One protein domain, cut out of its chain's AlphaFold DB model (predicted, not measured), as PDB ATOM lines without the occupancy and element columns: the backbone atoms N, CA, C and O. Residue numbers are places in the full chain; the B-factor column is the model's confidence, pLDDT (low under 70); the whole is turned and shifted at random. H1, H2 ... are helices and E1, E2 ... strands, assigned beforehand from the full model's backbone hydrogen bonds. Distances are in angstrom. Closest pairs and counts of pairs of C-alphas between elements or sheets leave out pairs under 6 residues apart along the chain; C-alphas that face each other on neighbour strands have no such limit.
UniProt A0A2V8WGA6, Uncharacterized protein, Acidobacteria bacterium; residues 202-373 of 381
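Overview. This is residues 202 to 373 of the 381 residues of an uncharacterized protein of Acidobacteria bacterium (UniProt A0A2V8WGA6). Two strongly twisted antiparallel sheets lie partly face to face as a sandwich: E4 E5 E6 E12 E10 E9 E8, curled like part of a barrel, and the smaller E1 E2 E3 E7 E11. The helix H1 covers E12 and E10 on the face of the larger sheet away from the smaller one. The printed part has 172 residues with twelve named strands, E1 to E12, followed by one named helix, H1; the class is mostly strand. It is compact, with a radius of gyration of the C-alphas of 15.5 A, and spans 45 by 34 by 30 A.

Along the chain. E1, residues 202 to 205, begins with C-alpha 202 at (100.903, 114.746, 80.042). E2 holds residues 211 to 215 and E3 residues 223 to 230, 21.7 A. E4 is residues 252 to 255, E5 259 to 266, 22.8 A, and E6 269 to 277, 26.4 A. E7 is residues 284 to 289, E8 294 to 297, E9 306 to 310, E10 315 to 321, 20.0 A, and E11 328 to 333. E12, residues 343 to 354, is the longest strand, 36.2 A, from C-alpha 343 at (125.394, 125.672, 69.641). H1, residues 360 to 372, measures 18.1 A and ends with C-alpha 372 at (117.921, 111.934, 59.666).

Arrangement. In the larger sheet, E4 and E8 are the edge strands. E4 E5 E6 and E8 E9 E10 are meanders, each strand the antiparallel neighbour of the one before, as is E1 E2 E3 in the smaller sheet. E12 is the antiparallel neighbour of E6, with N 272 and O 348 at 2.8 A, and of E10, with N 351 and O 318 at 2.8 A. In the smaller sheet, E3 pairs with E2, N 211 and O 225 at 2.8 A, and with E7, N 228 and O 286 at 2.9 A. E7 and E11 are antiparallel, with N 287 and O 330 at 2.9 A. Between the sheets, the closest C-alphas of E10 and E11 are those of Trp 321 and Gly 332, 5.3 A apart. Those of E1 and E5, Arg 202 and Pro 265, are 6.5 A apart. H1 is on the larger sheet at a height over the sheet of 9.8 A. It runs along the strands, at 26 degrees to E12 on the local plane. Every O i to N i+4 pair in H1 is within hydrogen-bond range.

Size, cuts and confidence. The two C-alphas farthest apart, those of Asp 312 and Lys 340, are 49.0 A apart. The printed part has no cut. The link from E3 to E4, residues 231 to 251, is long. Mean pLDDT of the printed part is 85.3; it is under 70 at residues 218, 232 to 241, 280 to 282 and 335 to 341.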
ATOM      1  N   ARG A 202     100.771 113.518  79.255       89.38
ATOM      2  CA  ARG A 202     100.903 114.746  80.042       89.38
ATOM      3  C   ARG A 202     102.294 114.813  80.651       89.38
ATOM      4  O   ARG A 202     102.869 113.795  81.037       89.38
ATOM      5  N   ILE A 203     102.790 116.036  80.768       92.19
ATOM      6  CA  ILE A 203     104.045 116.339  81.443       92.19
ATOM      7  C   ILE A 203     103.838 117.469  82.448       92.19
ATOM      8  O   ILE A 203     103.016 118.358  82.227       92.19
ATOM      9  N   ALA A 204     104.573 117.423  83.553       93.12
ATOM     10  CA  ALA A 204     104.612 118.488  84.548       93.12
ATOM     11  C   ALA A 204     106.003 118.607  85.172       93.12
ATOM     12  O   ALA A 204     106.748 117.629  85.245       93.12
ATOM     13  N   ALA A 205     106.330 119.789  85.686       92.81
ATOM     14  CA  ALA A 205     107.518 119.968  86.510       92.81
ATOM     15  C   ALA A 205     107.384 119.160  87.814       92.81
ATOM     16  O   ALA A 205     106.379 119.249  88.522       92.81
ATOM     17  N   GLY A 206     108.391 118.343  88.110       87.44
ATOM     18  CA  GLY A 206     108.518 117.578  89.344       87.44
ATOM     19  C   GLY A 206     109.426 118.260  90.371       87.44
ATOM     20  O   GLY A 206     109.874 119.394  90.199       87.44
ATOM     21  N   LYS A 207     109.700 117.555  91.474       83.69
ATOM     22  CA  LYS A 207     110.690 117.981  92.480       83.69
ATOM     23  C   LYS A 207     112.099 117.623  92.010       83.69
ATOM     24  O   LYS A 207     112.269 116.658  91.275       83.69
ATOM     25  N   ASN A 208     113.112 118.328  92.512       82.69
ATOM     26  CA  ASN A 208     114.522 118.029  92.233       82.69
ATOM     27  C   ASN A 208     114.824 117.963  90.725       82.69
ATOM     28  O   ASN A 208     115.463 117.022  90.262       82.69
ATOM     29  N   GLU A 209     114.356 118.965  89.972       86.44
ATOM     30  CA  GLU A 209     114.706 119.152  88.556       86.44
ATOM     31  C   GLU A 209     114.171 118.065  87.603       86.44
ATOM     32  O   GLU A 209     114.590 117.982  86.444       86.44
ATOM     33  N   THR A 210     113.229 117.237  88.064       91.75
ATOM     34  CA  THR A 210     112.604 116.209  87.232       91.75
ATOM     35  C   THR A 210     111.452 116.770  86.405       91.75
ATOM     36  O   THR A 210     110.769 117.717  86.798       91.75
ATOM     37  N   LEU A 211     111.223 116.162  85.248       94.56
ATOM     38  CA  LEU A 211     109.982 116.258  84.500       94.56
ATOM     39  C   LEU A 211     109.186 114.986  84.779       94.56
ATOM     40  O   LEU A 211     109.673 113.882  84.543       94.56
ATOM     41  N   ARG A 212     107.972 115.124  85.290       95.00
ATOM     42  CA  ARG A 212     107.089 113.995  85.556       95.00
ATOM     43  C   ARG A 212     106.200 113.764  84.341       95.00
ATOM     44  O   ARG A 212     105.561 114.700  83.869       95.00
ATOM     45  N   VAL A 213     106.174 112.533  83.840       94.50
ATOM     46  CA  VAL A 213     105.523 112.150  82.580       94.50
ATOM     47  C   VAL A 213     104.521 111.034  82.842       94.50
ATOM     48  O   VAL A 213     104.848 110.067  83.526       94.50
ATOM     49  N   TRP A 214     103.302 111.147  82.319       91.75
ATOM     50  CA  TRP A 214     102.303 110.080  82.411       91.75
ATOM     51  C   TRP A 214     101.357 110.067  81.204       91.75
ATOM     52  O   TRP A 214     101.053 111.122  80.646       91.75
ATOM     53  N   PRO A 215     100.843 108.897  80.799       86.88
ATOM     54  CA  PRO A 215      99.761 108.782  79.829       86.88
ATOM     55  C   PRO A 215      98.482 109.451  80.339       86.88
ATOM     56  O   PRO A 215      98.200 109.471  81.536       86.88
ATOM     57  N   ARG A 216      97.655 109.953  79.422       79.56
ATOM     58  CA  ARG A 216      96.306 110.454  79.720       79.56
ATOM     59  C   ARG A 216      95.315 109.337  80.043       79.56
ATOM     60  O   ARG A 216      94.282 109.620  80.639       79.56
ATOM     61  N   SER A 217      95.608 108.092  79.662       71.31
ATOM     62  CA  SER A 217      94.775 106.942  80.016       71.31
ATOM     63  C   SER A 217      94.761 106.722  81.530       71.31
ATOM     64  O   SER A 217      95.801 106.831  82.181       71.31
ATOM     65  N   GLN A 218      93.608 106.345  82.077       62.31
ATOM     66  CA  GLN A 218      93.466 106.066  83.506       62.31
ATOM     67  C   GLN A 218      94.417 104.931  83.953       62.31
ATOM     68  O   GLN A 218      94.619 103.955  83.228       62.31
ATOM     69  N   ASN A 219      94.993 105.079  85.153       73.25
ATOM     70  CA  ASN A 219      95.817 104.098  85.889       73.25
ATOM     71  C   ASN A 219      97.264 103.858  85.427       73.25
ATOM     72  O   ASN A 219      97.909 102.928  85.900       73.25
ATOM     73  N   ALA A 220      97.818 104.689  84.548       74.31
ATOM     74  CA  ALA A 220      99.230 104.582  84.199       74.31
ATOM     75  C   ALA A 220     100.147 105.181  85.288       74.31
ATOM     76  O   ALA A 220      99.889 106.305  85.740       74.31
ATOM     77  N   PRO A 221     101.233 104.499  85.701       86.56
ATOM     78  CA  PRO A 221     102.204 105.098  86.604       86.56
ATOM     79  C   PRO A 221     102.909 106.270  85.916       86.56
ATOM     80  O   PRO A 221     103.228 106.228  84.729       86.56
ATOM     81  N   ALA A 222     103.177 107.331  86.673       92.31
ATOM     82  CA  ALA A 222     104.039 108.403  86.196       92.31
ATOM     83  C   ALA A 222     105.505 107.958  86.244       92.31
ATOM     84  O   ALA A 222     105.922 107.309  87.207       92.31
ATOM     85  N   VAL A 223     106.295 108.345  85.247       94.38
ATOM     86  CA  VAL A 223     107.754 108.213  85.251       94.38
ATOM     87  C   VAL A 223     108.379 109.592  85.448       94.38
ATOM     88  O   VAL A 223     108.035 110.550  84.756       94.38
ATOM     89  N   ASP A 224     109.278 109.706  86.422       95.25
ATOM     90  CA  ASP A 224     110.087 110.910  86.604       95.25
ATOM     91  C   ASP A 224     111.308 110.834  85.683       95.25
ATOM     92  O   ASP A 224     111.994 109.813  85.633       95.25
ATOM     93  N   VAL A 225     111.596 111.917  84.973       95.12
ATOM     94  CA  VAL A 225     112.700 112.025  84.020       95.12
ATOM     95  C   VAL A 225     113.626 113.136  84.483       95.12
ATOM     96  O   VAL A 225     113.212 114.284  84.617       95.12
ATOM     97  N   SER A 226     114.893 112.816  84.719       92.56
ATOM     98  CA  SER A 226     115.940 113.805  84.973       92.56
ATOM     99  C   SER A 226     116.892 113.837  83.789       92.56
ATOM    100  O   SER A 226     117.354 112.789  83.350       92.56
ATOM    101  N   LEU A 227     117.243 115.035  83.330       91.50
ATOM    102  CA  LEU A 227     118.304 115.253  82.348       91.50
ATOM    103  C   LEU A 227     119.461 115.970  83.039       91.50
ATOM    104  O   LEU A 227     119.260 117.017  83.662       91.50
ATOM    105  N   LYS A 228     120.659 115.391  82.972       87.88
ATOM    106  CA  LYS A 228     121.869 115.927  83.600       87.88
ATOM    107  C   LYS A 228     122.911 116.192  82.535       87.88
ATOM    108  O   LYS A 228     123.154 115.337  81.694       87.88
ATOM    109  N   LEU A 229     123.543 117.355  82.598       85.31
ATOM    110  CA  LEU A 229     124.714 117.613  81.771       85.31
ATOM    111  C   LEU A 229     125.933 116.984  82.410       85.31
ATOM    112  O   LEU A 229     126.192 117.175  83.602       85.31
ATOM    113  N   ILE A 230     126.661 116.245  81.590       80.62
ATOM    114  CA  ILE A 230     127.904 115.591  81.941       80.62
ATOM    115  C   ILE A 230     129.022 116.408  81.307       80.62
ATOM    116  O   ILE A 230     129.110 116.509  80.084       80.62
ATOM    117  N   GLY A 231     129.835 117.039  82.152       72.19
ATOM    118  CA  GLY A 231     130.986 117.806  81.692       72.19
ATOM    119  C   GLY A 231     132.139 116.903  81.224       72.19
ATOM    120  O   GLY A 231     132.072 115.684  81.383       72.19
ATOM    121  N   PRO A 232     133.251 117.492  80.749       67.00
ATOM    122  CA  PRO A 232     134.378 116.767  80.144       67.00
ATOM    123  C   PRO A 232     135.031 115.678  81.014       67.00
ATOM    124  O   PRO A 232     135.693 114.794  80.488       67.00
ATOM    125  N   ASN A 233     134.855 115.736  82.339       69.75
ATOM    126  CA  ASN A 233     135.443 114.795  83.302       69.75
ATOM    127  C   ASN A 233     134.443 113.731  83.792       69.75
ATOM    128  O   ASN A 233     134.586 113.243  84.914       69.75
ATOM    129  N   ASP A 234     133.374 113.460  83.036       69.31
ATOM    130  CA  ASP A 234     132.280 112.545  83.409       69.31
ATOM    131  C   ASP A 234     131.549 112.901  84.714       69.31
ATOM    132  O   ASP A 234     130.812 112.103  85.296       69.31
ATOM    133  N   ARG A 235     131.725 114.135  85.194       66.31
ATOM    134  CA  ARG A 235     131.060 114.625  86.399       66.31
ATOM    135  C   ARG A 235     129.839 115.449  86.007       66.31
ATOM    136  O   ARG A 235     129.963 116.324  85.144       66.31
ATOM    137  N   PRO A 236     128.683 115.230  86.662       68.50
ATOM    138  CA  PRO A 236     127.544 116.115  86.508       68.50
ATOM    139  C   PRO A 236     127.957 117.546  86.840       68.50
ATOM    140  O   PRO A 236     128.599 117.783  87.872       68.50
ATOM    141  N   GLU A 237     127.579 118.504  85.997       68.12
ATOM    142  CA  GLU A 237     127.717 119.906  86.380       68.12
ATOM    143  C   GLU A 237     126.952 120.142  87.689       68.12
ATOM    144  O   GLU A 237     125.788 119.753  87.826       68.12
ATOM    145  N   LYS A 238     127.599 120.791  88.667       60.78
ATOM    146  CA  LYS A 238     126.956 121.229  89.915       60.78
ATOM    147  C   LYS A 238     126.032 122.416  89.624       60.78
ATOM    148  O   LYS A 238     126.269 123.527  90.087       60.78
ATOM    149  N   ASN A 239     124.977 122.193  88.853       55.56
ATOM    150  CA  ASN A 239     123.961 123.200  88.599       55.56
ATOM    151  C   ASN A 239     122.965 123.161  89.752       55.56
ATOM    152  O   ASN A 239     122.012 122.395  89.748       55.56
ATOM    153  N   ARG A 240     123.225 123.968  90.784       52.91
ATOM    154  CA  ARG A 240     122.207 124.268  91.790       52.91
ATOM    155  C   ARG A 240     121.060 125.021  91.090       52.91
ATOM    156  O   ARG A 240     121.297 126.051  90.467       52.91
ATOM    157  N   THR A 241     119.839 124.500  91.239       53.03
ATOM    158  CA  THR A 241     118.562 125.245  91.289       53.03
ATOM    159  C   THR A 241     117.956 125.782  89.990       53.03
ATOM    160  O   THR A 241     117.446 126.898  89.988       53.03
ATOM    161  N   LEU A 242     117.912 125.011  88.900       74.69
ATOM    162  CA  LEU A 242     117.105 125.412  87.730       74.69
ATOM    163  C   LEU A 242     116.065 124.336  87.433       74.69
ATOM    164  O   LEU A 242     116.405 123.259  86.949       74.69
ATOM    165  N   ASN A 243     114.807 124.613  87.784       86.69
ATOM    166  CA  ASN A 243     113.675 123.706  87.591       86.69
ATOM    167  C   ASN A 243     113.122 123.802  86.164       86.69
ATOM    168  O   ASN A 243     113.414 124.740  85.424       86.69
ATOM    169  N   TRP A 244     112.314 122.814  85.779       92.31
ATOM    170  CA  TRP A 244     111.498 122.908  84.573       92.31
ATOM    171  C   TRP A 244     110.403 123.960  84.755       92.31
ATOM    172  O   TRP A 244     109.700 123.966  85.764       92.31
ATOM    173  N   GLU A 245     110.232 124.802  83.746       92.38
ATOM    174  CA  GLU A 245     109.208 125.840  83.678       92.38
ATOM    175  C   GLU A 245     108.268 125.530  82.518       92.38
ATOM    176  O   GLU A 245     108.725 125.182  81.426       92.38
ATOM    177  N   ALA A 246     106.959 125.657  82.730       91.19
ATOM    178  CA  ALA A 246     105.999 125.555  81.637       91.19
ATOM    179  C   ALA A 246     106.224 126.709  80.648       91.19
ATOM    180  O   ALA A 246     106.363 127.864  81.051       91.19
ATOM    181  N   SER A 247     106.258 126.405  79.353       88.19
ATOM    182  CA  SER A 247     106.338 127.422  78.309       88.19
ATOM    183  C   SER A 247     104.943 127.857  77.862       88.19
ATOM    184  O   SER A 247     104.003 127.059  77.829       88.19
ATOM    185  N   SER A 248     104.803 129.113  77.431       84.00
ATOM    186  CA  SER A 248     103.538 129.617  76.865       84.00
ATOM    187  C   SER A 248     103.113 128.853  75.600       84.00
ATOM    188  O   SER A 248     101.926 128.759  75.279       84.00
ATOM    189  N   TRP A 249     104.065 128.206  74.922       84.31
ATOM    190  CA  TRP A 249     103.832 127.367  73.747       84.31
ATOM    191  C   TRP A 249     103.641 125.875  74.043       84.31
ATOM    192  O   TRP A 249     103.699 125.063  73.129       84.31
ATOM    193  N   GLY A 250     103.286 125.511  75.281       83.19
ATOM    194  CA  GLY A 250     102.716 124.192  75.607       83.19
ATOM    195  C   GLY A 250     103.725 123.080  75.880       83.19
ATOM    196  O   GLY A 250     103.339 121.915  75.937       83.19
ATOM    197  N   GLY A 251     105.000 123.428  76.044       89.31
ATOM    198  CA  GLY A 251     106.048 122.515  76.486       89.31
ATOM    199  C   GLY A 251     106.596 122.904  77.855       89.31
ATOM    200  O   GLY A 251     105.994 123.672  78.603       89.31
ATOM    201  N   PHE A 252     107.773 122.379  78.164       93.50
ATOM    202  CA  PHE A 252     108.567 122.751  79.323       93.50
ATOM    203  C   PHE A 252     109.968 123.132  78.871       93.50
ATOM    204  O   PHE A 252     110.525 122.533  77.952       93.50
ATOM    205  N   VAL A 253     110.539 124.132  79.529       92.62
ATOM    206  CA  VAL A 253     111.898 124.594  79.293       92.62
ATOM    207  C   VAL A 253     112.684 124.545  80.591       92.62
ATOM    208  O   VAL A 253     112.170 124.858  81.662       92.62
ATOM    209  N   ARG A 254     113.949 124.158  80.497       90.81
ATOM    210  CA  ARG A 254     114.915 124.259  81.586       90.81
ATOM    211  C   ARG A 254     116.141 124.984  81.058       90.81
ATOM    212  O   ARG A 254     116.601 124.719  79.948       90.81
ATOM    213  N   LYS A 255     116.642 125.953  81.817       87.62
ATOM    214  CA  LYS A 255     117.636 126.916  81.337       87.62
ATOM    215  C   LYS A 255     118.826 126.928  82.281       87.62
ATOM    216  O   LYS A 255     118.611 127.039  83.475       87.62
ATOM    217  N   GLY A 256     120.046 126.863  81.753       83.88
ATOM    218  CA  GLY A 256     121.290 127.144  82.474       83.88
ATOM    219  C   GLY A 256     122.127 128.215  81.780       83.88
ATOM    220  O   GLY A 256     121.749 128.732  80.735       83.88
ATOM    221  N   ARG A 257     123.286 128.586  82.326       81.94
ATOM    222  CA  ARG A 257     124.099 129.671  81.737       81.94
ATOM    223  C   ARG A 257     124.546 129.375  80.297       81.94
ATOM    224  O   ARG A 257     124.572 130.282  79.472       81.94
ATOM    225  N   GLN A 258     124.885 128.118  80.020       83.88
ATOM    226  CA  GLN A 258     125.469 127.674  78.747       83.88
ATOM    227  C   GLN A 258     124.602 126.667  77.992       83.88
ATOM    228  O   GLN A 258     124.960 126.233  76.900       83.88
ATOM    229  N   TRP A 259     123.465 126.287  78.576       86.19
ATOM    230  CA  TRP A 259     122.623 125.209  78.081       86.19
ATOM    231  C   TRP A 259     121.125 125.532  78.203       86.19
ATOM    232  O   TRP A 259     120.678 126.377  78.994       86.19
ATOM    233  N   ARG A 260     120.337 124.870  77.363       89.00
ATOM    234  CA  ARG A 260     118.875 124.921  77.328       89.00
ATOM    235  C   ARG A 260     118.366 123.510  77.077       89.00
ATOM    236  O   ARG A 260     118.985 122.752  76.337       89.00
ATOM    237  N   MET A 261     117.247 123.169  77.694       91.56
ATOM    238  CA  MET A 261     116.541 121.920  77.459       91.56
ATOM    239  C   MET A 261     115.073 122.223  77.215       91.56
ATOM    240  O   MET A 261     114.502 123.087  77.884       91.56
ATOM    241  N   TRP A 262     114.462 121.486  76.299       93.19
ATOM    242  CA  TRP A 262     113.039 121.559  76.010       93.19
ATOM    243  C   TRP A 262     112.432 120.169  76.067       93.19
ATOM    244  O   TRP A 262     113.062 119.191  75.662       93.19
ATOM    245  N   ALA A 263     111.195 120.110  76.540       93.88
ATOM    246  CA  ALA A 263     110.362 118.924  76.519       93.88
ATOM    247  C   ALA A 263     108.978 119.296  75.990       93.88
ATOM    248  O   ALA A 263     108.399 120.292  76.426       93.88
ATOM    249  N   TYR A 264     108.440 118.513  75.062       91.44
ATOM    250  CA  TYR A 264     107.125 118.766  74.484       91.44
ATOM    251  C   TYR A 264     106.318 117.466  74.372       91.44
ATOM    252  O   TYR A 264     106.850 116.477  73.870       91.44
ATOM    253  N   PRO A 265     105.053 117.435  74.833       89.88
ATOM    254  CA  PRO A 265     104.204 116.265  74.674       89.88
ATOM    255  C   PRO A 265     103.668 116.195  73.239       89.88
ATOM    256  O   PRO A 265     103.021 117.123  72.755       89.88
ATOM    257  N   ASN A 266     103.899 115.070  72.570       85.69
ATOM    258  CA  ASN A 266     103.532 114.853  71.178       85.69
ATOM    259  C   ASN A 266     102.999 113.429  70.989       85.69
ATOM    260  O   ASN A 266     103.756 112.456  71.036       85.69
ATOM    261  N   GLY A 267     101.683 113.290  70.814       84.06
ATOM    262  CA  GLY A 267     101.055 111.973  70.731       84.06
ATOM    263  C   GLY A 267     101.324 111.138  71.988       84.06
ATOM    264  O   GLY A 267     101.000 111.554  73.102       84.06
ATOM    265  N   GLU A 268     101.933 109.970  71.799       85.75
ATOM    266  CA  GLU A 268     102.361 109.030  72.851       85.75
ATOM    267  C   GLU A 268     103.811 109.241  73.300       85.75
ATOM    268  O   GLU A 268     104.442 108.342  73.862       85.75
ATOM    269  N   THR A 269     104.367 110.416  73.018       91.44
ATOM    270  CA  THR A 269     105.779 110.694  73.254       91.44
ATOM    271  C   THR A 269     105.995 112.019  73.965       91.44
ATOM    272  O   THR A 269     105.136 112.906  73.975       91.44
ATOM    273  N   VAL A 270     107.164 112.142  74.581       93.69
ATOM    274  CA  VAL A 270     107.754 113.425  74.941       93.69
ATOM    275  C   VAL A 270     108.977 113.610  74.063       93.69
ATOM    276  O   VAL A 270     109.971 112.897  74.227       93.69
ATOM    277  N   ASP A 271     108.904 114.561  73.142       92.44
ATOM    278  CA  ASP A 271     110.070 115.007  72.394       92.44
ATOM    279  C   ASP A 271     110.946 115.852  73.320       92.44
ATOM    280  O   ASP A 271     110.463 116.722  74.051       92.44
ATOM    281  N   LEU A 272     112.243 115.570  73.304       93.25
ATOM    282  CA  LEU A 272     113.265 116.207  74.119       93.25
ATOM    283  C   LEU A 272     114.306 116.843  73.206       93.25
ATOM    284  O   LEU A 272     114.715 116.270  72.196       93.25
ATOM    285  N   CYS A 273     114.803 118.005  73.599       90.62
ATOM    286  CA  CYS A 273     116.008 118.556  73.006       90.62
ATOM    287  C   CYS A 273     116.877 119.189  74.079       90.62
ATOM    288  O   CYS A 273     116.373 119.883  74.961       90.62
ATOM    289  N   VAL A 274     118.181 118.958  73.985       89.75
ATOM    290  CA  VAL A 274     119.192 119.627  74.795       89.75
ATOM    291  C   VAL A 274     120.134 120.355  73.855       89.75
ATOM    292  O   VAL A 274     120.654 119.744  72.928       89.75
ATOM    293  N   SER A 275     120.353 121.644  74.106       86.69
ATOM    294  CA  SER A 275     121.322 122.473  73.387       86.69
ATOM    295  C   SER A 275     122.350 123.057  74.345       86.69
ATOM    296  O   SER A 275     122.003 123.525  75.432       86.69
ATOM    297  N   LEU A 276     123.598 123.104  73.897       84.81
ATOM    298  CA  LEU A 276     124.746 123.678  74.592       84.81
ATOM    299  C   LEU A 276     125.461 124.658  73.658       84.81
ATOM    300  O   LEU A 276     125.601 124.380  72.467       84.81
ATOM    301  N   LYS A 277     125.947 125.791  74.169       82.06
ATOM    302  CA  LYS A 277     126.820 126.671  73.379       82.06
ATOM    303  C   LYS A 277     128.120 125.972  72.990       82.06
ATOM    304  O   LYS A 277     128.727 125.307  73.820       82.06
ATOM    305  N   VAL A 278     128.603 126.200  71.766       76.44
ATOM    306  CA  VAL A 278     129.871 125.601  71.290       76.44
ATOM    307  C   VAL A 278     131.067 126.010  72.160       76.44
ATOM    308  O   VAL A 278     131.947 125.193  72.417       76.44
ATOM    309  N   GLU A 279     131.075 127.239  72.682       74.12
ATOM    310  CA  GLU A 279     132.121 127.741  73.591       74.12
ATOM    311  C   GLU A 279     132.219 126.976  74.922       74.12
ATOM    312  O   GLU A 279     133.241 127.055  75.597       74.12
ATOM    313  N   ALA A 280     131.189 126.213  75.302       67.38
ATOM    314  CA  ALA A 280     131.200 125.408  76.520       67.38
ATOM    315  C   ALA A 280     131.992 124.090  76.374       67.38
ATOM    316  O   ALA A 280     132.199 123.394  77.367       67.38
ATOM    317  N   GLY A 281     132.459 123.755  75.165       69.00
ATOM    318  CA  GLY A 281     133.215 122.534  74.887       69.00
ATOM    319  C   GLY A 281     132.331 121.293  74.732       69.00
ATOM    320  O   GLY A 281     131.148 121.386  74.406       69.00
ATOM    321  N   ARG A 282     132.921 120.107  74.931       66.56
ATOM    322  CA  ARG A 282     132.194 118.831  74.867       66.56
ATOM    323  C   ARG A 282     131.445 118.599  76.179       66.56
ATOM    324  O   ARG A 282     132.068 118.505  77.234       66.56
ATOM    325  N   ALA A 283     130.131 118.451  76.091       70.25
ATOM    326  CA  ALA A 283     129.314 117.900  77.159       70.25
ATOM    327  C   ALA A 283     128.370 116.868  76.554       70.25
ATOM    328  O   ALA A 283     127.943 117.041  75.419       70.25
ATOM    329  N   ASP A 284     128.040 115.832  77.310       84.56
ATOM    330  CA  ASP A 284     126.986 114.880  76.964       84.56
ATOM    331  C   ASP A 284     125.769 115.147  77.862       84.56
ATOM    332  O   ASP A 284     125.863 115.829  78.890       84.56
ATOM    333  N   VAL A 285     124.603 114.621  77.494       89.06
ATOM    334  CA  VAL A 285     123.436 114.602  78.387       89.06
ATOM    335  C   VAL A 285     123.185 113.184  78.862       89.06
ATOM    336  O   VAL A 285     123.086 112.267  78.063       89.06
ATOM    337  N   GLU A 286     123.019 112.992  80.164       91.81
ATOM    338  CA  GLU A 286     122.581 111.725  80.738       91.81
ATOM    339  C   GLU A 286     121.119 111.815  81.182       91.81
ATOM    340  O   GLU A 286     120.728 112.703  81.951       91.81
ATOM    341  N   ALA A 287     120.309 110.872  80.707       93.94
ATOM    342  CA  ALA A 287     118.934 110.689  81.139       93.94
ATOM    343  C   ALA A 287     118.855 109.729  82.327       93.94
ATOM    344  O   ALA A 287     119.461 108.661  82.333       93.94
ATOM    345  N   VAL A 288     118.014 110.045  83.306       93.25
ATOM    346  CA  VAL A 288     117.656 109.117  84.380       93.25
ATOM    347  C   VAL A 288     116.144 108.995  84.438       93.25
ATOM    348  O   VAL A 288     115.450 109.974  84.708       93.25
ATOM    349  N   LEU A 289     115.646 107.776  84.224       94.69
ATOM    350  CA  LEU A 289     114.252 107.418  84.476       94.69
ATOM    351  C   LEU A 289     114.107 106.924  85.918       94.69
ATOM    352  O   LEU A 289     114.840 106.019  86.344       94.69
ATOM    353  N   GLY A 290     113.167 107.513  86.655       91.75
ATOM    354  CA  GLY A 290     112.861 107.191  88.044       91.75
ATOM    355  C   GLY A 290     112.499 105.719  88.250       91.75
ATOM    356  O   GLY A 290     112.014 105.046  87.346       91.75
ATOM    357  N   SER A 291     112.761 105.207  89.453       91.38
ATOM    358  CA  SER A 291     112.547 103.796  89.818       91.38
ATOM    359  C   SER A 291     111.249 103.536  90.585       91.38
ATOM    360  O   SER A 291     110.859 102.388  90.780       91.38
ATOM    361  N   LYS A 292     110.558 104.577  91.061       91.44
ATOM    362  CA  LYS A 292     109.341 104.402  91.861       91.44
ATOM    363  C   LYS A 292     108.208 103.847  90.990       91.44
ATOM    364  O   LYS A 292     107.652 104.585  90.188       91.44
ATOM    365  N   GLY A 293     107.857 102.574  91.181       90.56
ATOM    366  CA  GLY A 293     106.860 101.872  90.359       90.56
ATOM    367  C   GLY A 293     107.396 101.374  89.011       90.56
ATOM    368  O   GLY A 293     106.607 100.988  88.150       90.56
ATOM    369  N   TRP A 294     108.722 101.392  88.828       94.94
ATOM    370  CA  TRP A 294     109.395 101.059  87.574       94.94
ATOM    371  C   TRP A 294     110.649 100.218  87.821       94.94
ATOM    372  O   TRP A 294     111.527 100.587  88.602       94.94
ATOM    373  N   THR A 295     110.795  99.119  87.095       94.75
ATOM    374  CA  THR A 295     112.001  98.287  87.084       94.75
ATOM    375  C   THR A 295     112.787  98.522  85.799       94.75
ATOM    376  O   THR A 295     112.249  98.969  84.789       94.75
ATOM    377  N   ARG A 296     114.109  98.316  85.843       94.44
ATOM    378  CA  ARG A 296     114.936  98.370  84.628       94.44
ATOM    379  C   ARG A 296     114.602  97.158  83.765       94.44
ATOM    380  O   ARG A 296     114.528  96.055  84.298       94.44
ATOM    381  N   ASP A 297     114.461  97.371  82.464       93.31
ATOM    382  CA  ASP A 297     114.269  96.293  81.495       93.31
ATOM    383  C   ASP A 297     115.390  96.312  80.444       93.31
ATOM    384  O   ASP A 297     116.148  97.286  80.341       93.31
ATOM    385  N   ARG A 298     115.543  95.218  79.699       90.31
ATOM    386  CA  ARG A 298     116.521  95.111  78.614       90.31
ATOM    387  C   ARG A 298     115.912  95.631  77.317       90.31
ATOM    388  O   ARG A 298     114.794  95.273  76.963       90.31
ATOM    389  N   ALA A 299     116.671  96.454  76.599       90.44
ATOM    390  CA  ALA A 299     116.319  96.831  75.238       90.44
ATOM    391  C   ALA A 299     116.419  95.611  74.299       90.44
ATOM    392  O   ALA A 299     117.262  94.734  74.533       90.44
ATOM    393  N   PRO A 300     115.614  95.556  73.225       91.88
ATOM    394  CA  PRO A 300     115.804  94.575  72.166       91.88
ATOM    395  C   PRO A 300     117.206  94.683  71.551       91.88
ATOM    396  O   PRO A 300     117.769  95.772  71.432       91.88
ATOM    397  N   SER A 301     117.769  93.548  71.126       88.62
ATOM    398  CA  SER A 301     119.098  93.503  70.495       88.62
ATOM    399  C   SER A 301     119.200  94.462  69.302       88.62
ATOM    400  O   SER A 301     118.303  94.483  68.461       88.62
ATOM    401  N   GLY A 302     120.289  95.224  69.202       86.56
ATOM    402  CA  GLY A 302     120.526  96.167  68.100       86.56
ATOM    403  C   GLY A 302     119.863  97.539  68.260       86.56
ATOM    404  O   GLY A 302     119.936  98.344  67.338       86.56
ATOM    405  N   VAL A 303     119.241  97.826  69.410       89.69
ATOM    406  CA  VAL A 303     118.640  99.134  69.707       89.69
ATOM    407  C   VAL A 303     119.283  99.750  70.953       89.69
ATOM    408  O   VAL A 303     119.269  99.152  72.028       89.69
ATOM    409  N   SER A 304     119.822 100.967  70.826       90.31
ATOM    410  CA  SER A 304     120.429 101.705  71.943       90.31
ATOM    411  C   SER A 304     119.380 102.566  72.653       90.31
ATOM    412  O   SER A 304     119.179 103.735  72.329       90.31
ATOM    413  N   VAL A 305     118.671 101.957  73.609       93.38
ATOM    414  CA  VAL A 305     117.528 102.559  74.314       93.38
ATOM    415  C   VAL A 305     117.591 102.305  75.821       93.38
ATOM    416  O   VAL A 305     117.943 101.218  76.282       93.38
ATOM    417  N   LEU A 306     117.201 103.310  76.606       95.12
ATOM    418  CA  LEU A 306     116.982 103.182  78.043       95.12
ATOM    419  C   LEU A 306     115.539 102.731  78.308       95.12
ATOM    420  O   LEU A 306     114.605 103.494  78.062       95.12
ATOM    421  N   VAL A 307     115.358 101.518  78.846       95.69
ATOM    422  CA  VAL A 307     114.029 100.945  79.122       95.69
ATOM    423  C   VAL A 307     113.735 100.828  80.613       95.69
ATOM    424  O   VAL A 307     114.546 100.332  81.406       95.69
ATOM    425  N   ARG A 308     112.514 101.212  80.980       95.62
ATOM    426  CA  ARG A 308     111.857 100.806  82.221       95.62
ATOM    427  C   ARG A 308     110.543 100.095  81.911       95.62
ATOM    428  O   ARG A 308     109.815 100.509  81.012       95.62
ATOM    429  N   ARG A 309     110.214  99.089  82.714       95.25
ATOM    430  CA  ARG A 309     108.897  98.446  82.739       95.25
ATOM    431  C   ARG A 309     108.197  98.800  84.043       95.25
ATOM    432  O   ARG A 309     108.849  98.865  85.087       95.25
ATOM    433  N   SER A 310     106.899  99.077  84.003       93.62
ATOM    434  CA  SER A 310     106.131  99.298  85.228       93.62
ATOM    435  C   SER A 310     106.116  98.034  86.088       93.62
ATOM    436  O   SER A 310     106.237  96.918  85.586       93.62
ATOM    437  N   THR A 311     105.961  98.189  87.403       91.88
ATOM    438  CA  THR A 311     105.939  97.048  88.335       91.88
ATOM    439  C   THR A 311     104.810  96.052  88.039       91.88
ATOM    440  O   THR A 311     104.980  94.862  88.272       91.88
ATOM    441  N   ASP A 312     103.689  96.515  87.479       90.06
ATOM    442  CA  ASP A 312     102.573  95.671  87.022       90.06
ATOM    443  C   ASP A 312     102.808  95.022  85.641       90.06
ATOM    444  O   ASP A 312     101.932  94.339  85.114       90.06
ATOM    445  N   GLY A 313     103.962  95.269  85.014       90.12
ATOM    446  CA  GLY A 313     104.348  94.724  83.716       90.12
ATOM    447  C   GLY A 313     103.618  95.304  82.499       90.12
ATOM    448  O   GLY A 313     103.949  94.919  81.379       90.12
ATOM    449  N   THR A 314     102.659  96.213  82.698       90.94
ATOM    450  CA  THR A 314     101.717  96.674  81.662       90.94
ATOM    451  C   THR A 314     102.283  97.782  80.775       90.94
ATOM    452  O   THR A 314     101.911  97.896  79.606       90.94
ATOM    453  N   TRP A 315     103.167  98.616  81.323       92.56
ATOM    454  CA  TRP A 315     103.681  99.814  80.671       92.56
ATOM    455  C   TRP A 315     105.177  99.727  80.417       92.56
ATOM    456  O   TRP A 315     105.950  99.261  81.257       92.56
ATOM    457  N   ILE A 316     105.584 100.273  79.276       94.00
ATOM    458  CA  ILE A 316     106.978 100.462  78.895       94.00
ATOM    459  C   ILE A 316     107.259 101.960  78.796       94.00
ATOM    460  O   ILE A 316     106.526 102.699  78.136       94.00
ATOM    461  N   ALA A 317     108.340 102.395  79.442       94.94
ATOM    462  CA  ALA A 317     108.959 103.691  79.214       94.94
ATOM    463  C   ALA A 317     110.283 103.468  78.475       94.94
ATOM    464  O   ALA A 317     111.195 102.836  79.018       94.94
ATOM    465  N   ALA A 318     110.388 103.975  77.249       95.88
ATOM    466  CA  ALA A 318     111.568 103.815  76.402       95.88
ATOM    467  C   ALA A 318     112.098 105.189  75.993       95.88
ATOM    468  O   ALA A 318     111.422 105.931  75.284       95.88
ATOM    469  N   LEU A 319     113.299 105.531  76.459       96.75
ATOM    470  CA  LEU A 319     113.984 106.763  76.086       96.75
ATOM    471  C   LEU A 319     115.098 106.450  75.092       96.75
ATOM    472  O   LEU A 319     115.967 105.619  75.357       96.75
ATOM    473  N   MET A 320     115.064 107.150  73.965       95.19
ATOM    474  CA  MET A 320     116.075 107.106  72.914       95.19
ATOM    475  C   MET A 320     116.655 108.491  72.671       95.19
ATOM    476  O   MET A 320     115.944 109.490  72.776       95.19
ATOM    477  N   TRP A 321     117.930 108.520  72.298       93.62
ATOM    478  CA  TRP A 321     118.611 109.699  71.782       93.62
ATOM    479  C   TRP A 321     118.935 109.491  70.308       93.62
ATOM    480  O   TRP A 321     119.246 108.375  69.900       93.62
ATOM    481  N   GLU A 322     118.911 110.578  69.546       88.94
ATOM    482  CA  GLU A 322     119.349 110.614  68.151       88.94
ATOM    483  C   GLU A 322     120.768 110.088  67.976       88.94
ATOM    484  O   GLU A 322     121.068 109.340  67.050       88.94
ATOM    485  N   GLN A 323     121.647 110.492  68.884       86.62
ATOM    486  CA  GLN A 323     122.992 109.966  68.983       86.62
ATOM    487  C   GLN A 323     123.179 109.552  70.429       86.62
ATOM    488  O   GLN A 323     123.111 110.394  71.324       86.62
ATOM    489  N   SER A 324     123.372 108.258  70.657       85.06
ATOM    490  CA  SER A 324     123.653 107.711  71.978       85.06
ATOM    491  C   SER A 324     125.008 107.027  72.019       85.06
ATOM    492  O   SER A 324     125.523 106.546  71.010       85.06
ATOM    493  N   GLU A 325     125.592 106.974  73.210       81.31
ATOM    494  CA  GLU A 325     126.776 106.159  73.443       81.31
ATOM    495  C   GLU A 325     126.380 104.675  73.439       81.31
ATOM    496  O   GLU A 325     125.532 104.252  74.224       81.31
ATOM    497  N   THR A 326     127.000 103.856  72.583       74.25
ATOM    498  CA  THR A 326     126.644 102.431  72.425       74.25
ATOM    499  C   THR A 326     126.683 101.654  73.745       74.25
ATOM    500  O   THR A 326     125.848 100.783  73.982       74.25
ATOM    501  N   ALA A 327     127.639 101.970  74.624       81.12
ATOM    502  CA  ALA A 327     127.784 101.325  75.928       81.12
ATOM    503  C   ALA A 327     126.822 101.880  76.996       81.12
ATOM    504  O   ALA A 327     126.579 101.220  78.008       81.12
ATOM    505  N   ASN A 328     126.264 103.077  76.783       87.00
ATOM    506  CA  ASN A 328     125.367 103.737  77.721       87.00
ATOM    507  C   ASN A 328     124.205 104.432  76.985       87.00
ATOM    508  O   ASN A 328     124.272 105.631  76.717       87.00
ATOM    509  N   PRO A 329     123.086 103.726  76.730       89.44
ATOM    510  CA  PRO A 329     121.950 104.290  76.001       89.44
ATOM    511  C   PRO A 329     121.256 105.446  76.740       89.44
ATOM    512  O   PRO A 329     120.427 106.145  76.161       89.44
ATOM    513  N   ALA A 330     121.576 105.666  78.021       91.12
ATOM    514  CA  ALA A 330     121.103 106.825  78.764       91.12
ATOM    515  C   ALA A 330     121.815 108.125  78.352       91.12
ATOM    516  O   ALA A 330     121.275 109.204  78.606       91.12
ATOM    517  N   ARG A 331     122.999 108.037  77.728       90.12
ATOM    518  CA  ARG A 331     123.804 109.187  77.314       90.12
ATOM    519  C   ARG A 331     123.508 109.584  75.876       90.12
ATOM    520  O   ARG A 331     123.759 108.810  74.958       90.12
ATOM    521  N   GLY A 332     122.997 110.798  75.706       89.12
ATOM    522  CA  GLY A 332     122.881 111.484  74.429       89.12
ATOM    523  C   GLY A 332     124.155 112.271  74.136       89.12
ATOM    524  O   GLY A 332     124.603 113.056  74.977       89.12
ATOM    525  N   VAL A 333     124.725 112.068  72.953       84.75
ATOM    526  CA  VAL A 333     125.981 112.692  72.527       84.75
ATOM    527  C   VAL A 333     125.678 113.984  71.779       84.75
ATOM    528  O   VAL A 333     124.941 113.992  70.794       84.75
ATOM    529  N   LEU A 334     126.265 115.088  72.236       76.38
ATOM    530  CA  LEU A 334     126.188 116.373  71.545       76.38
ATOM    531  C   LEU A 334     127.348 116.468  70.550       76.38
ATOM    532  O   LEU A 334     128.504 116.626  70.943       76.38
ATOM    533  N   THR A 335     127.058 116.381  69.251       66.25
ATOM    534  CA  THR A 335     128.084 116.494  68.205       66.25
ATOM    535  C   THR A 335     128.123 117.881  67.569       66.25
ATOM    536  O   THR A 335     127.106 118.532  67.321       66.25
ATOM    537  N   THR A 336     129.337 118.355  67.283       58.31
ATOM    538  CA  THR A 336     129.583 119.568  66.493       58.31
ATOM    539  C   THR A 336     129.351 119.265  65.016       58.31
ATOM    540  O   THR A 336     130.253 118.786  64.334       58.31
ATOM    541  N   GLY A 337     128.137 119.517  64.528       52.31
ATOM    542  CA  GLY A 337     127.768 119.227  63.138       52.31
ATOM    543  C   GLY A 337     128.269 120.243  62.103       52.31
ATOM    544  O   GLY A 337     128.422 119.893  60.939       52.31
ATOM    545  N   GLU A 338     128.552 121.496  62.486       54.12
ATOM    546  CA  GLU A 338     128.884 122.557  61.521       54.12
ATOM    547  C   GLU A 338     129.978 123.507  62.033       54.12
ATOM    548  O   GLU A 338     129.943 123.978  63.170       54.12
ATOM    549  N   ARG A 339     130.910 123.881  61.143       48.56
ATOM    550  CA  ARG A 339     132.078 124.749  61.420       48.56
ATOM    551  C   ARG A 339     131.721 126.169  61.904       48.56
ATOM    552  O   ARG A 339     132.607 126.891  62.347       48.56
ATOM    553  N   LYS A 340     130.450 126.580  61.791       57.91
ATOM    554  CA  LYS A 340     129.917 127.903  62.182       57.91
ATOM    555  C   LYS A 340     128.757 127.825  63.189       57.91
ATOM    556  O   LYS A 340     128.104 128.838  63.440       57.91
ATOM    557  N   ALA A 341     128.461 126.648  63.743       63.38
ATOM    558  CA  ALA A 341     127.373 126.514  64.703       63.38
ATOM    559  C   ALA A 341     127.669 127.324  65.979       63.38
ATOM    560  O   ALA A 341     128.772 127.279  66.512       63.38
ATOM    561  N   ARG A 342     126.670 128.057  66.487       71.44
ATOM    562  CA  ARG A 342     126.753 128.748  67.793       71.44
ATOM    563  C   ARG A 342     126.402 127.823  68.965       71.44
ATOM    564  O   ARG A 342     126.734 128.116  70.112       71.44
ATOM    565  N   ALA A 343     125.758 126.695  68.673       77.06
ATOM    566  CA  ALA A 343     125.394 125.672  69.641       77.06
ATOM    567  C   ALA A 343     125.404 124.273  69.020       77.06
ATOM    568  O   ALA A 343     125.181 124.120  67.821       77.06
ATOM    569  N   VAL A 344     125.610 123.272  69.868       80.25
ATOM    570  CA  VAL A 344     125.406 121.851  69.576       80.25
ATOM    571  C   VAL A 344     124.134 121.380  70.256       80.25
ATOM    572  O   VAL A 344     123.825 121.831  71.359       80.25
ATOM    573  N   SER A 345     123.387 120.495  69.600       83.50
ATOM    574  CA  SER A 345     122.141 119.964  70.152       83.50
ATOM    575  C   SER A 345     122.044 118.461  69.952       83.50
ATOM    576  O   SER A 345     122.519 117.948  68.945       83.50
ATOM    577  N   VAL A 346     121.384 117.786  70.887       87.62
ATOM    578  CA  VAL A 346     120.965 116.389  70.755       87.62
ATOM    579  C   VAL A 346     119.469 116.300  71.009       87.62
ATOM    580  O   VAL A 346     118.916 117.000  71.869       87.62
ATOM    581  N   ARG A 347     118.795 115.462  70.226       89.62
ATOM    582  CA  ARG A 347     117.364 115.198  70.367       89.62
ATOM    583  C   ARG A 347     117.147 113.856  71.021       89.62
ATOM    584  O   ARG A 347     117.908 112.919  70.800       89.62
ATOM    585  N   GLY A 348     116.090 113.775  71.808       93.19
ATOM    586  CA  GLY A 348     115.636 112.532  72.394       93.19
ATOM    587  C   GLY A 348     114.132 112.403  72.288       93.19
ATOM    588  O   GLY A 348     113.420 113.381  72.069       93.19
ATOM    589  N   ARG A 349     113.649 111.182  72.456       94.75
ATOM    590  CA  ARG A 349     112.224 110.891  72.501       94.75
ATOM    591  C   ARG A 349     111.967 109.862  73.585       94.75
ATOM    592  O   ARG A 349     112.595 108.804  73.613       94.75
ATOM    593  N   LEU A 350     111.066 110.203  74.498       96.06
ATOM    594  CA  LEU A 350     110.550 109.283  75.501       96.06
ATOM    595  C   LEU A 350     109.188 108.779  75.043       96.06
ATOM    596  O   LEU A 350     108.247 109.559  74.937       96.06
ATOM    597  N   TYR A 351     109.081 107.476  74.838       94.38
ATOM    598  CA  TYR A 351     107.824 106.787  74.592       94.38
ATOM    599  C   TYR A 351     107.271 106.242  75.903       94.38
ATOM    600  O   TYR A 351     108.029 105.721  76.727       94.38
ATOM    601  N   LEU A 352     105.953 106.330  76.077       92.31
ATOM    602  CA  LEU A 352     105.256 105.758  77.225       92.31
ATOM    603  C   LEU A 352     103.966 105.084  76.760       92.31
ATOM    604  O   LEU A 352     102.977 105.754  76.470       92.31
ATOM    605  N   TYR A 353     103.994 103.757  76.662       91.19
ATOM    606  CA  TYR A 353     102.958 102.990  75.971       91.19
ATOM    607  C   TYR A 353     102.682 101.645  76.651       91.19
ATOM    608  O   TYR A 353     103.477 101.161  77.462       91.19
ATOM    609  N   LYS A 354     101.530 101.050  76.320       90.75
ATOM    610  CA  LYS A 354     101.203  99.658  76.650       90.75
ATOM    611  C   LYS A 354     101.608  98.781  75.480       90.75
ATOM    612  O   LYS A 354     101.236  99.106  74.357       90.75
ATOM    613  N   GLY A 355     102.308  97.685  75.738       86.75
ATOM    614  CA  GLY A 355     102.703  96.787  74.662       86.75
ATOM    615  C   GLY A 355     103.929  95.946  74.969       86.75
ATOM    616  O   GLY A 355     104.418  95.882  76.100       86.75
ATOM    617  N   GLY A 356     104.410  95.287  73.922       90.62
ATOM    618  CA  GLY A 356     105.597  94.449  73.964       90.62
ATOM    619  C   GLY A 356     106.896  95.255  73.931       90.62
ATOM    620  O   GLY A 356     106.969  96.372  73.415       90.62
ATOM    621  N   ILE A 357     107.964  94.637  74.440       91.69
ATOM    622  CA  ILE A 357     109.321  95.188  74.355       91.69
ATOM    623  C   ILE A 357     109.814  95.268  72.899       91.69
ATOM    624  O   ILE A 357     110.548  96.186  72.548       91.69
ATOM    625  N   GLU A 358     109.374  94.352  72.032       93.25
ATOM    626  CA  GLU A 358     109.803  94.306  70.627       93.25
ATOM    627  C   GLU A 358     109.296  95.495  69.805       93.25
ATOM    628  O   GLU A 358     109.977  95.931  68.878       93.25
ATOM    629  N   GLU A 359     108.176  96.106  70.196       93.69
ATOM    630  CA  GLU A 359     107.658  97.300  69.523       93.69
ATOM    631  C   GLU A 359     108.584  98.531  69.683       93.69
ATOM    632  O   GLU A 359     108.383  99.558  69.033       93.69
ATOM    633  N   ILE A 360     109.609  98.462  70.546       95.25
ATOM    634  CA  ILE A 360     110.674  99.475  70.607       95.25
ATOM    635  C   ILE A 360     111.416  99.553  69.266       95.25
ATOM    636  O   ILE A 360     111.856 100.635  68.892       95.25
ATOM    637  N   ARG A 361     111.548  98.441  68.526       94.44
ATOM    638  CA  ARG A 361     112.260  98.410  67.238       94.44
ATOM    639  C   ARG A 361     111.596  99.305  66.203       94.44
ATOM    640  O   ARG A 361     112.276 100.105  65.570       94.44
ATOM    641  N   GLU A 362     110.281  99.195  66.066       92.69
ATOM    642  CA  GLU A 362     109.503  99.999  65.120       92.69
ATOM    643  C   GLU A 362     109.586 101.486  65.480       92.69
ATOM    644  O   GLU A 362     109.906 102.315  64.631       92.69
ATOM    645  N   ARG A 363     109.426 101.809  66.769       92.88
ATOM    646  CA  ARG A 363     109.555 103.179  67.291       92.88
ATOM    647  C   ARG A 363     110.958 103.756  67.093       92.88
ATOM    648  O   ARG A 363     111.106 104.937  66.798       92.88
ATOM    649  N   TRP A 364     111.993 102.930  67.238       92.81
ATOM    650  CA  TRP A 364     113.380 103.316  66.979       92.81
ATOM    651  C   TRP A 364     113.627 103.613  65.498       92.81
ATOM    652  O   TRP A 364     114.317 104.580  65.180       92.81
ATOM    653  N   VAL A 365     113.062 102.814  64.587       91.62
ATOM    654  CA  VAL A 365     113.132 103.080  63.141       91.62
ATOM    655  C   VAL A 365     112.422 104.393  62.816       91.62
ATOM    656  O   VAL A 365     113.024 105.261  62.193       91.62
ATOM    657  N   GLU A 366     111.196 104.582  63.309       89.06
ATOM    658  CA  GLU A 366     110.425 105.815  63.114       89.06
ATOM    659  C   GLU A 366     111.191 107.058  63.597       89.06
ATOM    660  O   GLU A 366     111.321 108.036  62.859       89.06
ATOM    661  N   ALA A 367     111.736 107.020  64.817       89.50
ATOM    662  CA  ALA A 367     112.496 108.133  65.376       89.50
ATOM    663  C   ALA A 367     113.771 108.431  64.573       89.50
ATOM    664  O   ALA A 367     114.062 109.594  64.300       89.50
ATOM    665  N   ASN A 368     114.509 107.403  64.145       88.69
ATOM    666  CA  ASN A 368     115.718 107.601  63.348       88.69
ATOM    667  C   ASN A 368     115.434 108.173  61.962       88.69
ATOM    668  O   ASN A 368     116.166 109.059  61.525       88.69
ATOM    669  N   GLU A 369     114.391 107.702  61.275       85.62
ATOM    670  CA  GLU A 369     113.992 108.292  59.992       85.62
ATOM    671  C   GLU A 369     113.595 109.765  60.159       85.62
ATOM    672  O   GLU A 369     113.999 110.616  59.366       85.62
ATOM    673  N   ASP A 370     112.882 110.103  61.236       83.75
ATOM    674  CA  ASP A 370     112.520 111.487  61.553       83.75
ATOM    675  C   ASP A 370     113.754 112.373  61.821       83.75
ATOM    676  O   ASP A 370     113.854 113.508  61.334       83.75
ATOM    677  N   TRP A 371     114.727 111.850  62.570       84.25
ATOM    678  CA  TRP A 371     115.939 112.575  62.938       84.25
ATOM    679  C   TRP A 371     116.913 112.780  61.781       84.25
ATOM    680  O   TRP A 371     117.476 113.871  61.686       84.25
ATOM    681  N   LYS A 372     117.060 111.813  60.865       78.81
ATOM    682  CA  LYS A 372     117.921 111.934  59.666       78.81
ATOM    683  C   LYS A 372     117.669 113.203  58.858       78.81
ATOM    684  O   LYS A 372     118.564 113.684  58.170       78.81
ATOM    685  N   HIS A 373     116.446 113.716  58.907       71.88
ATOM    686  CA  HIS A 373     116.007 114.829  58.074       71.88
ATOM    687  C   HIS A 373     115.681 116.096  58.853       71.88
ATOM    688  O   HIS A 373     115.316 117.118  58.284       71.88
TER     689      HIS A 373